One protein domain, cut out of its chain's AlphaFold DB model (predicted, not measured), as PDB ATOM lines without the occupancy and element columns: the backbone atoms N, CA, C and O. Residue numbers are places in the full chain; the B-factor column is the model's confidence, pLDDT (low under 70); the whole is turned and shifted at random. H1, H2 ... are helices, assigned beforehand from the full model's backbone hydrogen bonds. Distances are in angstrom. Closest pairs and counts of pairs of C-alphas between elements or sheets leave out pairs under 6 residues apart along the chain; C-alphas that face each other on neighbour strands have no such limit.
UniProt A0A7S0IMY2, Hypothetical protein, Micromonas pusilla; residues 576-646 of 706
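What this domain is: This is residues 576 to 646 of the 706 residues of the protein "Hypothetical protein" of Micromonas pusilla (UniProt A0A7S0IMY2). A long helical hairpin: the long helix H2 folds back across the shorter H1 at a slant, with a short loop joining them at one end and a coiled lead-in, residues 576 to 588, at the other. The printed part has 71 residues with two named helices, H1 then H2, and no named strand; the class is all helix. It is loose, with a radius of gyration of the C-alphas of 15.0 A, and only just elongated, spanning 46 by 23 by 15 A.

Where its parts are: H2, residues 617 to 646, runs 43.9 A from C-alpha 617 at (162.209, 181.184, 239.695) to C-alpha 646 at (165.829, 165.153, 198.967). H1, residues 589 to 608, is 27.8 A long and begins at C-alpha 589 (151.135, 179.514, 211.844).

How they stand to each other: H2 touches H1 with residues 619 to 632 alone; the closest C-alphas, of Gly 601 and Glu 626, are 5.7 A apart. They form a helical hairpin, running opposite ways at a steep tilt of 45 degrees. In H1 and H2 every O i to N i+4 pair is within hydrogen-bond range.

The domain as a whole: The C-alphas farthest apart, of His 612 and His 646, are 47.4 A apart. The printed part has no cut, and the link from H1 to H2 is short, with 8 residues. Mean pLDDT of the printed part is 74.1; residues 580 to 581, 583 to 587, 607 to 620 and 642 to 646 are under 70.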
ATOM      1  N   PRO A 576     153.722 184.083 203.137       70.12
ATOM      2  CA  PRO A 576     154.729 185.117 202.894       70.12
ATOM      3  C   PRO A 576     155.998 184.891 203.727       70.12
ATOM      4  O   PRO A 576     155.932 184.445 204.871       70.12
ATOM      5  N   PHE A 577     157.161 185.203 203.153       73.81
ATOM      6  CA  PHE A 577     158.494 185.022 203.754       73.81
ATOM      7  C   PHE A 577     158.903 183.578 204.116       73.81
ATOM      8  O   PHE A 577     160.041 183.379 204.530       73.81
ATOM      9  N   LEU A 578     158.045 182.569 203.931       75.94
ATOM     10  CA  LEU A 578     158.366 181.155 204.163       75.94
ATOM     11  C   LEU A 578     158.693 180.426 202.846       75.94
ATOM     12  O   LEU A 578     158.217 180.779 201.765       75.94
ATOM     13  N   ARG A 579     159.507 179.365 202.926       74.69
ATOM     14  CA  ARG A 579     159.851 178.516 201.770       74.69
ATOM     15  C   ARG A 579     158.642 177.758 201.192       74.69
ATOM     16  O   ARG A 579     157.680 177.455 201.890       74.69
ATOM     17  N   LYS A 580     158.738 177.387 199.905       66.75
ATOM     18  CA  LYS A 580     157.678 176.682 199.150       66.75
ATOM     19  C   LYS A 580     157.425 175.233 199.609       66.75
ATOM     20  O   LYS A 580     156.277 174.797 199.587       66.75
ATOM     21  N   GLU A 581     158.464 174.487 199.994       66.69
ATOM     22  CA  GLU A 581     158.341 173.118 200.528       66.69
ATOM     23  C   GLU A 581     158.390 173.151 202.066       66.69
ATOM     24  O   GLU A 581     159.434 173.433 202.646       66.69
ATOM     25  N   LEU A 582     157.273 172.860 202.737       70.88
ATOM     26  CA  LEU A 582     157.183 172.723 204.199       70.88
ATOM     27  C   LEU A 582     156.737 171.292 204.517       70.88
ATOM     28  O   LEU A 582     155.714 170.848 203.991       70.88
ATOM     29  N   LEU A 583     157.475 170.565 205.362       66.94
ATOM     30  CA  LEU A 583     157.105 169.191 205.746       66.94
ATOM     31  C   LEU A 583     155.847 169.186 206.625       66.94
ATOM     32  O   LEU A 583     154.956 168.359 206.427       66.94
ATOM     33  N   PHE A 584     155.712 170.164 207.524       66.12
ATOM     34  CA  PHE A 584     154.506 170.384 208.325       66.12
ATOM     35  C   PHE A 584     153.538 171.316 207.576       66.12
ATOM     36  O   PHE A 584     153.211 172.415 208.014       66.12
ATOM     37  N   ALA A 585     153.097 170.866 206.395       55.97
ATOM     38  CA  ALA A 585     152.449 171.685 205.365       55.97
ATOM     39  C   ALA A 585     151.184 172.460 205.794       55.97
ATOM     40  O   ALA A 585     150.777 173.390 205.095       55.97
ATOM     41  N   LYS A 586     150.533 172.095 206.909       65.88
ATOM     42  CA  LYS A 586     149.403 172.839 207.483       65.88
ATOM     43  C   LYS A 586     149.378 172.726 209.010       65.88
ATOM     44  O   LYS A 586     149.542 171.616 209.511       65.88
ATOM     45  N   PRO A 587     149.000 173.795 209.736       65.81
ATOM     46  CA  PRO A 587     148.957 175.213 209.352       65.81
ATOM     47  C   PRO A 587     150.311 175.940 209.501       65.81
ATOM     48  O   PRO A 587     151.006 175.794 210.505       65.81
ATOM     49  N   ALA A 588     150.622 176.835 208.554       73.38
ATOM     50  CA  ALA A 588     151.865 177.625 208.521       73.38
ATOM     51  C   ALA A 588     152.107 178.513 209.765       73.38
ATOM     52  O   ALA A 588     153.246 178.885 210.041       73.38
ATOM     53  N   ARG A 589     151.059 178.794 210.557       81.19
ATOM     54  CA  ARG A 589     151.135 179.514 211.844       81.19
ATOM     55  C   ARG A 589     152.197 178.954 212.796       81.19
ATOM     56  O   ARG A 589     152.794 179.728 213.533       81.19
ATOM     57  N   TYR A 590     152.469 177.645 212.761       82.06
ATOM     58  CA  TYR A 590     153.481 177.032 213.627       82.06
ATOM     59  C   TYR A 590     154.911 177.468 213.281       82.06
ATOM     60  O   TYR A 590     155.727 177.613 214.186       82.06
ATOM     61  N   TYR A 591     155.205 177.766 212.011       83.88
ATOM     62  CA  TYR A 591     156.510 178.297 211.611       83.88
ATOM     63  C   TYR A 591     156.690 179.753 212.055       83.88
ATOM     64  O   TYR A 591     157.737 180.093 212.596       83.88
ATOM     65  N   TYR A 592     155.665 180.603 211.913       86.62
ATOM     66  CA  TYR A 592     155.719 181.976 212.437       86.62
ATOM     67  C   TYR A 592     155.802 182.006 213.968       86.62
ATOM     68  O   TYR A 592     156.586 182.776 214.515       86.62
ATOM     69  N   ALA A 593     155.064 181.128 214.657       86.81
ATOM     70  CA  ALA A 593     155.184 180.955 216.102       86.81
ATOM     71  C   ALA A 593     156.606 180.525 216.496       86.81
ATOM     72  O   ALA A 593     157.184 181.123 217.394       86.81
ATOM     73  N   ALA A 594     157.221 179.571 215.785       87.50
ATOM     74  CA  ALA A 594     158.606 179.176 216.039       87.50
ATOM     75  C   ALA A 594     159.605 180.329 215.816       87.50
ATOM     76  O   ALA A 594     160.510 180.508 216.628       87.50
ATOM     77  N   VAL A 595     159.425 181.150 214.772       89.69
ATOM     78  CA  VAL A 595     160.232 182.366 214.542       89.69
ATOM     79  C   VAL A 595     160.070 183.358 215.702       89.69
ATOM     80  O   VAL A 595     161.074 183.803 216.259       89.69
ATOM     81  N   ALA A 596     158.839 183.659 216.121       89.25
ATOM     82  CA  ALA A 596     158.567 184.574 217.231       89.25
ATOM     83  C   ALA A 596     159.132 184.055 218.567       89.25
ATOM     84  O   ALA A 596     159.847 184.779 219.258       89.25
ATOM     85  N   CYS A 597     158.900 182.780 218.896       88.44
ATOM     86  CA  CYS A 597     159.468 182.121 220.073       88.44
ATOM     87  C   CYS A 597     161.002 182.085 220.041       88.44
ATOM     88  O   CYS A 597     161.630 182.145 221.096       88.44
ATOM     89  N   ASN A 598     161.627 182.025 218.860       90.62
ATOM     90  CA  ASN A 598     163.080 182.091 218.747       90.62
ATOM     91  C   ASN A 598     163.635 183.487 219.023       90.62
ATOM     92  O   ASN A 598     164.637 183.596 219.726       90.62
ATOM     93  N   LEU A 599     162.980 184.545 218.543       90.19
ATOM     94  CA  LEU A 599     163.366 185.914 218.892       90.19
ATOM     95  C   LEU A 599     163.187 186.167 220.396       90.19
ATOM     96  O   LEU A 599     164.138 186.570 221.067       90.19
ATOM     97  N   ALA A 600     162.000 185.858 220.929       87.44
ATOM     98  CA  ALA A 600     161.677 186.037 222.341       87.44
ATOM     99  C   ALA A 600     162.624 185.234 223.245       87.44
ATOM    100  O   ALA A 600     163.230 185.793 224.153       87.44
ATOM    101  N   GLY A 601     162.828 183.945 222.956       87.00
ATOM    102  CA  GLY A 601     163.719 183.094 223.739       87.00
ATOM    103  C   GLY A 601     165.199 183.477 223.627       87.00
ATOM    104  O   GLY A 601     165.921 183.359 224.610       87.00
ATOM    105  N   ARG A 602     165.665 184.008 222.483       86.81
ATOM    106  CA  ARG A 602     167.037 184.541 222.363       86.81
ATOM    107  C   ARG A 602     167.246 185.815 223.178       86.81
ATOM    108  O   ARG A 602     168.310 185.955 223.778       86.81
ATOM    109  N   ALA A 603     166.260 186.714 223.215       82.56
ATOM    110  CA  ALA A 603     166.297 187.900 224.070       82.56
ATOM    111  C   ALA A 603     166.250 187.508 225.558       82.56
ATOM    112  O   ALA A 603     167.102 187.930 226.336       82.56
ATOM    113  N   ALA A 604     165.329 186.612 225.922       81.12
ATOM    114  CA  ALA A 604     165.160 186.079 227.270       81.12
ATOM    115  C   ALA A 604     166.435 185.378 227.788       81.12
ATOM    116  O   ALA A 604     166.912 185.677 228.879       81.12
ATOM    117  N   TRP A 605     167.068 184.521 226.978       77.06
ATOM    118  CA  TRP A 605     168.357 183.905 227.323       77.06
ATOM    119  C   TRP A 605     169.520 184.912 227.347       77.06
ATOM    120  O   TRP A 605     170.497 184.722 228.064       77.06
ATOM    121  N   GLY A 606     169.421 186.010 226.592       72.81
ATOM    122  CA  GLY A 606     170.339 187.144 226.702       72.81
ATOM    123  C   GLY A 606     170.323 187.785 228.092       72.81
ATOM    124  O   GLY A 606     171.385 188.070 228.637       72.81
ATOM    125  N   LEU A 607     169.134 187.934 228.682       67.94
ATOM    126  CA  LEU A 607     168.960 188.422 230.054       67.94
ATOM    127  C   LEU A 607     169.440 187.399 231.096       67.94
ATOM    128  O   LEU A 607     170.064 187.799 232.070       67.94
ATOM    129  N   ALA A 608     169.246 186.095 230.859       64.56
ATOM    130  CA  ALA A 608     169.720 185.019 231.747       64.56
ATOM    131  C   ALA A 608     171.254 184.966 231.919       64.56
ATOM    132  O   ALA A 608     171.750 184.386 232.881       64.56
ATOM    133  N   ILE A 609     172.011 185.542 230.977       63.09
ATOM    134  CA  ILE A 609     173.477 185.645 231.054       63.09
ATOM    135  C   ILE A 609     173.907 186.820 231.955       63.09
ATOM    136  O   ILE A 609     175.032 186.817 232.452       63.09
ATOM    137  N   SER A 610     173.030 187.801 232.204       61.22
ATOM    138  CA  SER A 610     173.312 188.911 233.118       61.22
ATOM    139  C   SER A 610     173.192 188.459 234.580       61.22
ATOM    140  O   SER A 610     172.116 188.005 234.972       61.22
ATOM    141  N   PRO A 611     174.239 188.611 235.416       51.69
ATOM    142  CA  PRO A 611     174.176 188.243 236.832       51.69
ATOM    143  C   PRO A 611     173.125 189.005 237.656       51.69
ATOM    144  O   PRO A 611     172.734 188.523 238.709       51.69
ATOM    145  N   HIS A 612     172.683 190.180 237.196       53.72
ATOM    146  CA  HIS A 612     172.046 191.203 238.043       53.72
ATOM    147  C   HIS A 612     170.523 191.312 237.858       53.72
ATOM    148  O   HIS A 612     169.878 192.128 238.508       53.72
ATOM    149  N   VAL A 613     169.944 190.555 236.918       59.62
ATOM    150  CA  VAL A 613     168.562 190.769 236.438       59.62
ATOM    151  C   VAL A 613     167.586 189.701 236.945       59.62
ATOM    152  O   VAL A 613     166.374 189.897 236.888       59.62
ATOM    153  N   CYS A 614     168.080 188.536 237.374       59.75
ATOM    154  CA  CYS A 614     167.261 187.328 237.432       59.75
ATOM    155  C   CYS A 614     167.845 186.271 238.384       59.75
ATOM    156  O   CYS A 614     168.882 185.680 238.091       59.75
ATOM    157  N   GLU A 615     167.139 185.977 239.479       57.88
ATOM    158  CA  GLU A 615     167.472 184.909 240.436       57.88
ATOM    159  C   GLU A 615     166.309 183.905 240.592       57.88
ATOM    160  O   GLU A 615     165.170 184.167 240.190       57.88
ATOM    161  N   GLY A 616     166.591 182.718 241.143       61.97
ATOM    162  CA  GLY A 616     165.578 181.715 241.512       61.97
ATOM    163  C   GLY A 616     164.606 181.321 240.386       61.97
ATOM    164  O   GLY A 616     165.018 180.846 239.322       61.97
ATOM    165  N   ALA A 617     163.302 181.515 240.623       60.88
ATOM    166  CA  ALA A 617     162.209 181.184 239.695       60.88
ATOM    167  C   ALA A 617     162.378 181.798 238.296       60.88
ATOM    168  O   ALA A 617     161.995 181.194 237.288       60.88
ATOM    169  N   CYS A 618     162.969 182.995 238.230       67.06
ATOM    170  CA  CYS A 618     163.240 183.680 236.975       67.06
ATOM    171  C   CYS A 618     164.229 182.862 236.122       67.06
ATOM    172  O   CYS A 618     163.953 182.588 234.953       67.06
ATOM    173  N   VAL A 619     165.322 182.364 236.714       67.75
ATOM    174  CA  VAL A 619     166.350 181.576 236.006       67.75
ATOM    175  C   VAL A 619     165.789 180.235 235.523       67.75
ATOM    176  O   VAL A 619     166.031 179.844 234.378       67.75
ATOM    177  N   LEU A 620     164.984 179.555 236.351       67.25
ATOM    178  CA  LEU A 620     164.262 178.340 235.951       67.25
ATOM    179  C   LEU A 620     163.352 178.608 234.741       67.25
ATOM    180  O   LEU A 620     163.398 177.867 233.757       67.25
ATOM    181  N   SER A 621     162.572 179.690 234.784       70.81
ATOM    182  CA  SER A 621     161.649 180.069 233.708       70.81
ATOM    183  C   SER A 621     162.385 180.374 232.398       70.81
ATOM    184  O   SER A 621     162.007 179.861 231.344       70.81
ATOM    185  N   LEU A 622     163.485 181.135 232.456       75.75
ATOM    186  CA  LEU A 622     164.331 181.422 231.293       75.75
ATOM    187  C   LEU A 622     164.988 180.152 230.722       75.75
ATOM    188  O   LEU A 622     165.064 180.000 229.501       75.75
ATOM    189  N   GLY A 623     165.396 179.209 231.577       71.25
ATOM    190  CA  GLY A 623     165.923 177.906 231.157       71.25
ATOM    191  C   GLY A 623     164.886 177.013 230.467       71.25
ATOM    192  O   GLY A 623     165.197 176.381 229.458       71.25
ATOM    193  N   ILE A 624     163.630 177.010 230.931       72.31
ATOM    194  CA  ILE A 624     162.522 176.313 230.248       72.31
ATOM    195  C   ILE A 624     162.258 176.941 228.869       72.31
ATOM    196  O   ILE A 624     162.063 176.218 227.888       72.31
ATOM    197  N   VAL A 625     162.292 178.274 228.761       80.44
ATOM    198  CA  VAL A 625     162.121 178.984 227.483       80.44
ATOM    199  C   VAL A 625     163.249 178.649 226.498       80.44
ATOM    200  O   VAL A 625     162.961 178.327 225.342       80.44
ATOM    201  N   GLU A 626     164.514 178.649 226.932       80.19
ATOM    202  CA  GLU A 626     165.654 178.234 226.096       80.19
ATOM    203  C   GLU A 626     165.540 176.762 225.665       80.19
ATOM    204  O   GLU A 626     165.762 176.442 224.495       80.19
ATOM    205  N   LEU A 627     165.108 175.871 226.561       74.88
ATOM    206  CA  LEU A 627     164.884 174.457 226.256       74.88
ATOM    207  C   LEU A 627     163.833 174.257 225.151       74.88
ATOM    208  O   LEU A 627     164.083 173.556 224.164       74.88
ATOM    209  N   VAL A 628     162.671 174.909 225.268       77.12
ATOM    210  CA  VAL A 628     161.615 174.865 224.239       77.12
ATOM    211  C   VAL A 628     162.121 175.446 222.915       77.12
ATOM    212  O   VAL A 628     161.898 174.858 221.851       77.12
ATOM    213  N   ARG A 629     162.864 176.559 222.966       85.75
ATOM    214  CA  ARG A 629     163.464 177.193 221.785       85.75
ATOM    215  C   ARG A 629     164.432 176.255 221.056       85.75
ATOM    216  O   ARG A 629     164.376 176.149 219.830       85.75
ATOM    217  N   ARG A 630     165.292 175.542 221.787       79.44
ATOM    218  CA  ARG A 630     166.259 174.576 221.232       79.44
ATOM    219  C   ARG A 630     165.600 173.327 220.663       79.44
ATOM    220  O   ARG A 630     166.030 172.847 219.612       79.44
ATOM    221  N   ALA A 631     164.533 172.834 221.290       76.88
ATOM    222  CA  ALA A 631     163.739 171.741 220.733       76.88
ATOM    223  C   ALA A 631     163.115 172.139 219.380       76.88
ATOM    224  O   ALA A 631     163.229 171.391 218.405       76.88
ATOM    225  N   ALA A 632     162.546 173.347 219.283       81.69
ATOM    226  CA  ALA A 632     162.036 173.892 218.023       81.69
ATOM    227  C   ALA A 632     163.149 174.089 216.974       81.69
ATOM    228  O   ALA A 632     162.973 173.704 215.817       81.69
ATOM    229  N   TRP A 633     164.313 174.616 217.375       86.00
ATOM    230  CA  TRP A 633     165.467 174.771 216.483       86.00
ATOM    231  C   TRP A 633     165.929 173.426 215.914       86.00
ATOM    232  O   TRP A 633     166.075 173.296 214.701       86.00
ATOM    233  N   THR A 634     166.069 172.405 216.764       78.31
ATOM    234  CA  THR A 634     166.495 171.059 216.350       78.31
ATOM    235  C   THR A 634     165.516 170.462 215.342       78.31
ATOM    236  O   THR A 634     165.935 169.965 214.300       78.31
ATOM    237  N   LEU A 635     164.206 170.558 215.600       76.81
ATOM    238  CA  LEU A 635     163.175 170.091 214.670       76.81
ATOM    239  C   LEU A 635     163.280 170.760 213.291       76.81
ATOM    240  O   LEU A 635     163.260 170.065 212.275       76.81
ATOM    241  N   LEU A 636     163.417 172.087 213.250       81.81
ATOM    242  CA  LEU A 636     163.449 172.860 212.004       81.81
ATOM    243  C   LEU A 636     164.761 172.694 211.224       81.81
ATOM    244  O   LEU A 636     164.731 172.667 209.993       81.81
ATOM    245  N   VAL A 637     165.893 172.508 211.911       82.00
ATOM    246  CA  VAL A 637     167.174 172.125 211.287       82.00
ATOM    247  C   VAL A 637     167.081 170.741 210.658       82.00
ATOM    248  O   VAL A 637     167.444 170.576 209.494       82.00
ATOM    249  N   MET A 638     166.551 169.753 211.384       74.00
ATOM    250  CA  MET A 638     166.369 168.401 210.844       74.00
ATOM    251  C   MET A 638     165.401 168.395 209.654       74.00
ATOM    252  O   MET A 638     165.651 167.712 208.663       74.00
ATOM    253  N   GLU A 639     164.330 169.194 209.708       77.88
ATOM    254  CA  GLU A 639     163.413 169.387 208.582       77.88
ATOM    255  C   GLU A 639     164.141 169.939 207.344       77.88
ATOM    256  O   GLU A 639     164.022 169.390 206.245       77.88
ATOM    257  N   ASN A 640     164.923 171.007 207.526       77.69
ATOM    258  CA  ASN A 640     165.694 171.647 206.463       77.69
ATOM    259  C   ASN A 640     166.723 170.684 205.852       77.69
ATOM    260  O   ASN A 640     166.831 170.581 204.630       77.69
ATOM    261  N   GLU A 641     167.434 169.922 206.685       74.94
ATOM    262  CA  GLU A 641     168.432 168.944 206.246       74.94
ATOM    263  C   GLU A 641     167.813 167.822 205.399       74.94
ATOM    264  O   GLU A 641     168.364 167.427 204.366       74.94
ATOM    265  N   VAL A 642     166.627 167.350 205.788       68.81
ATOM    266  CA  VAL A 642     165.858 166.349 205.039       68.81
ATOM    267  C   VAL A 642     165.425 166.896 203.681       68.81
ATOM    268  O   VAL A 642     165.681 166.252 202.660       68.81
ATOM    269  N   ILE A 643     164.820 168.090 203.640       69.06
ATOM    270  CA  ILE A 643     164.399 168.751 202.390       69.06
ATOM    271  C   ILE A 643     165.602 168.926 201.458       69.06
ATOM    272  O   ILE A 643     165.563 168.513 200.297       69.06
ATOM    273  N   ARG A 644     166.714 169.442 201.989       67.38
ATOM    274  CA  ARG A 644     167.976 169.646 201.271       67.38
ATOM    275  C   ARG A 644     168.553 168.340 200.715       67.38
ATOM    276  O   ARG A 644     168.985 168.305 199.564       67.38
ATOM    277  N   THR A 645     168.518 167.259 201.494       66.25
ATOM    278  CA  THR A 645     168.961 165.920 201.066       66.25
ATOM    279  C   THR A 645     168.073 165.362 199.949       66.25
ATOM    280  O   THR A 645     168.572 164.776 198.987       66.25
ATOM    281  N   HIS A 646     166.753 165.557 200.029       65.38
ATOM    282  CA  HIS A 646     165.829 165.153 198.967       65.38
ATOM    283  C   HIS A 646     166.025 165.968 197.682       65.38
ATOM    284  O   HIS A 646     166.068 165.376 196.601       65.38
TER     285      HIS A 646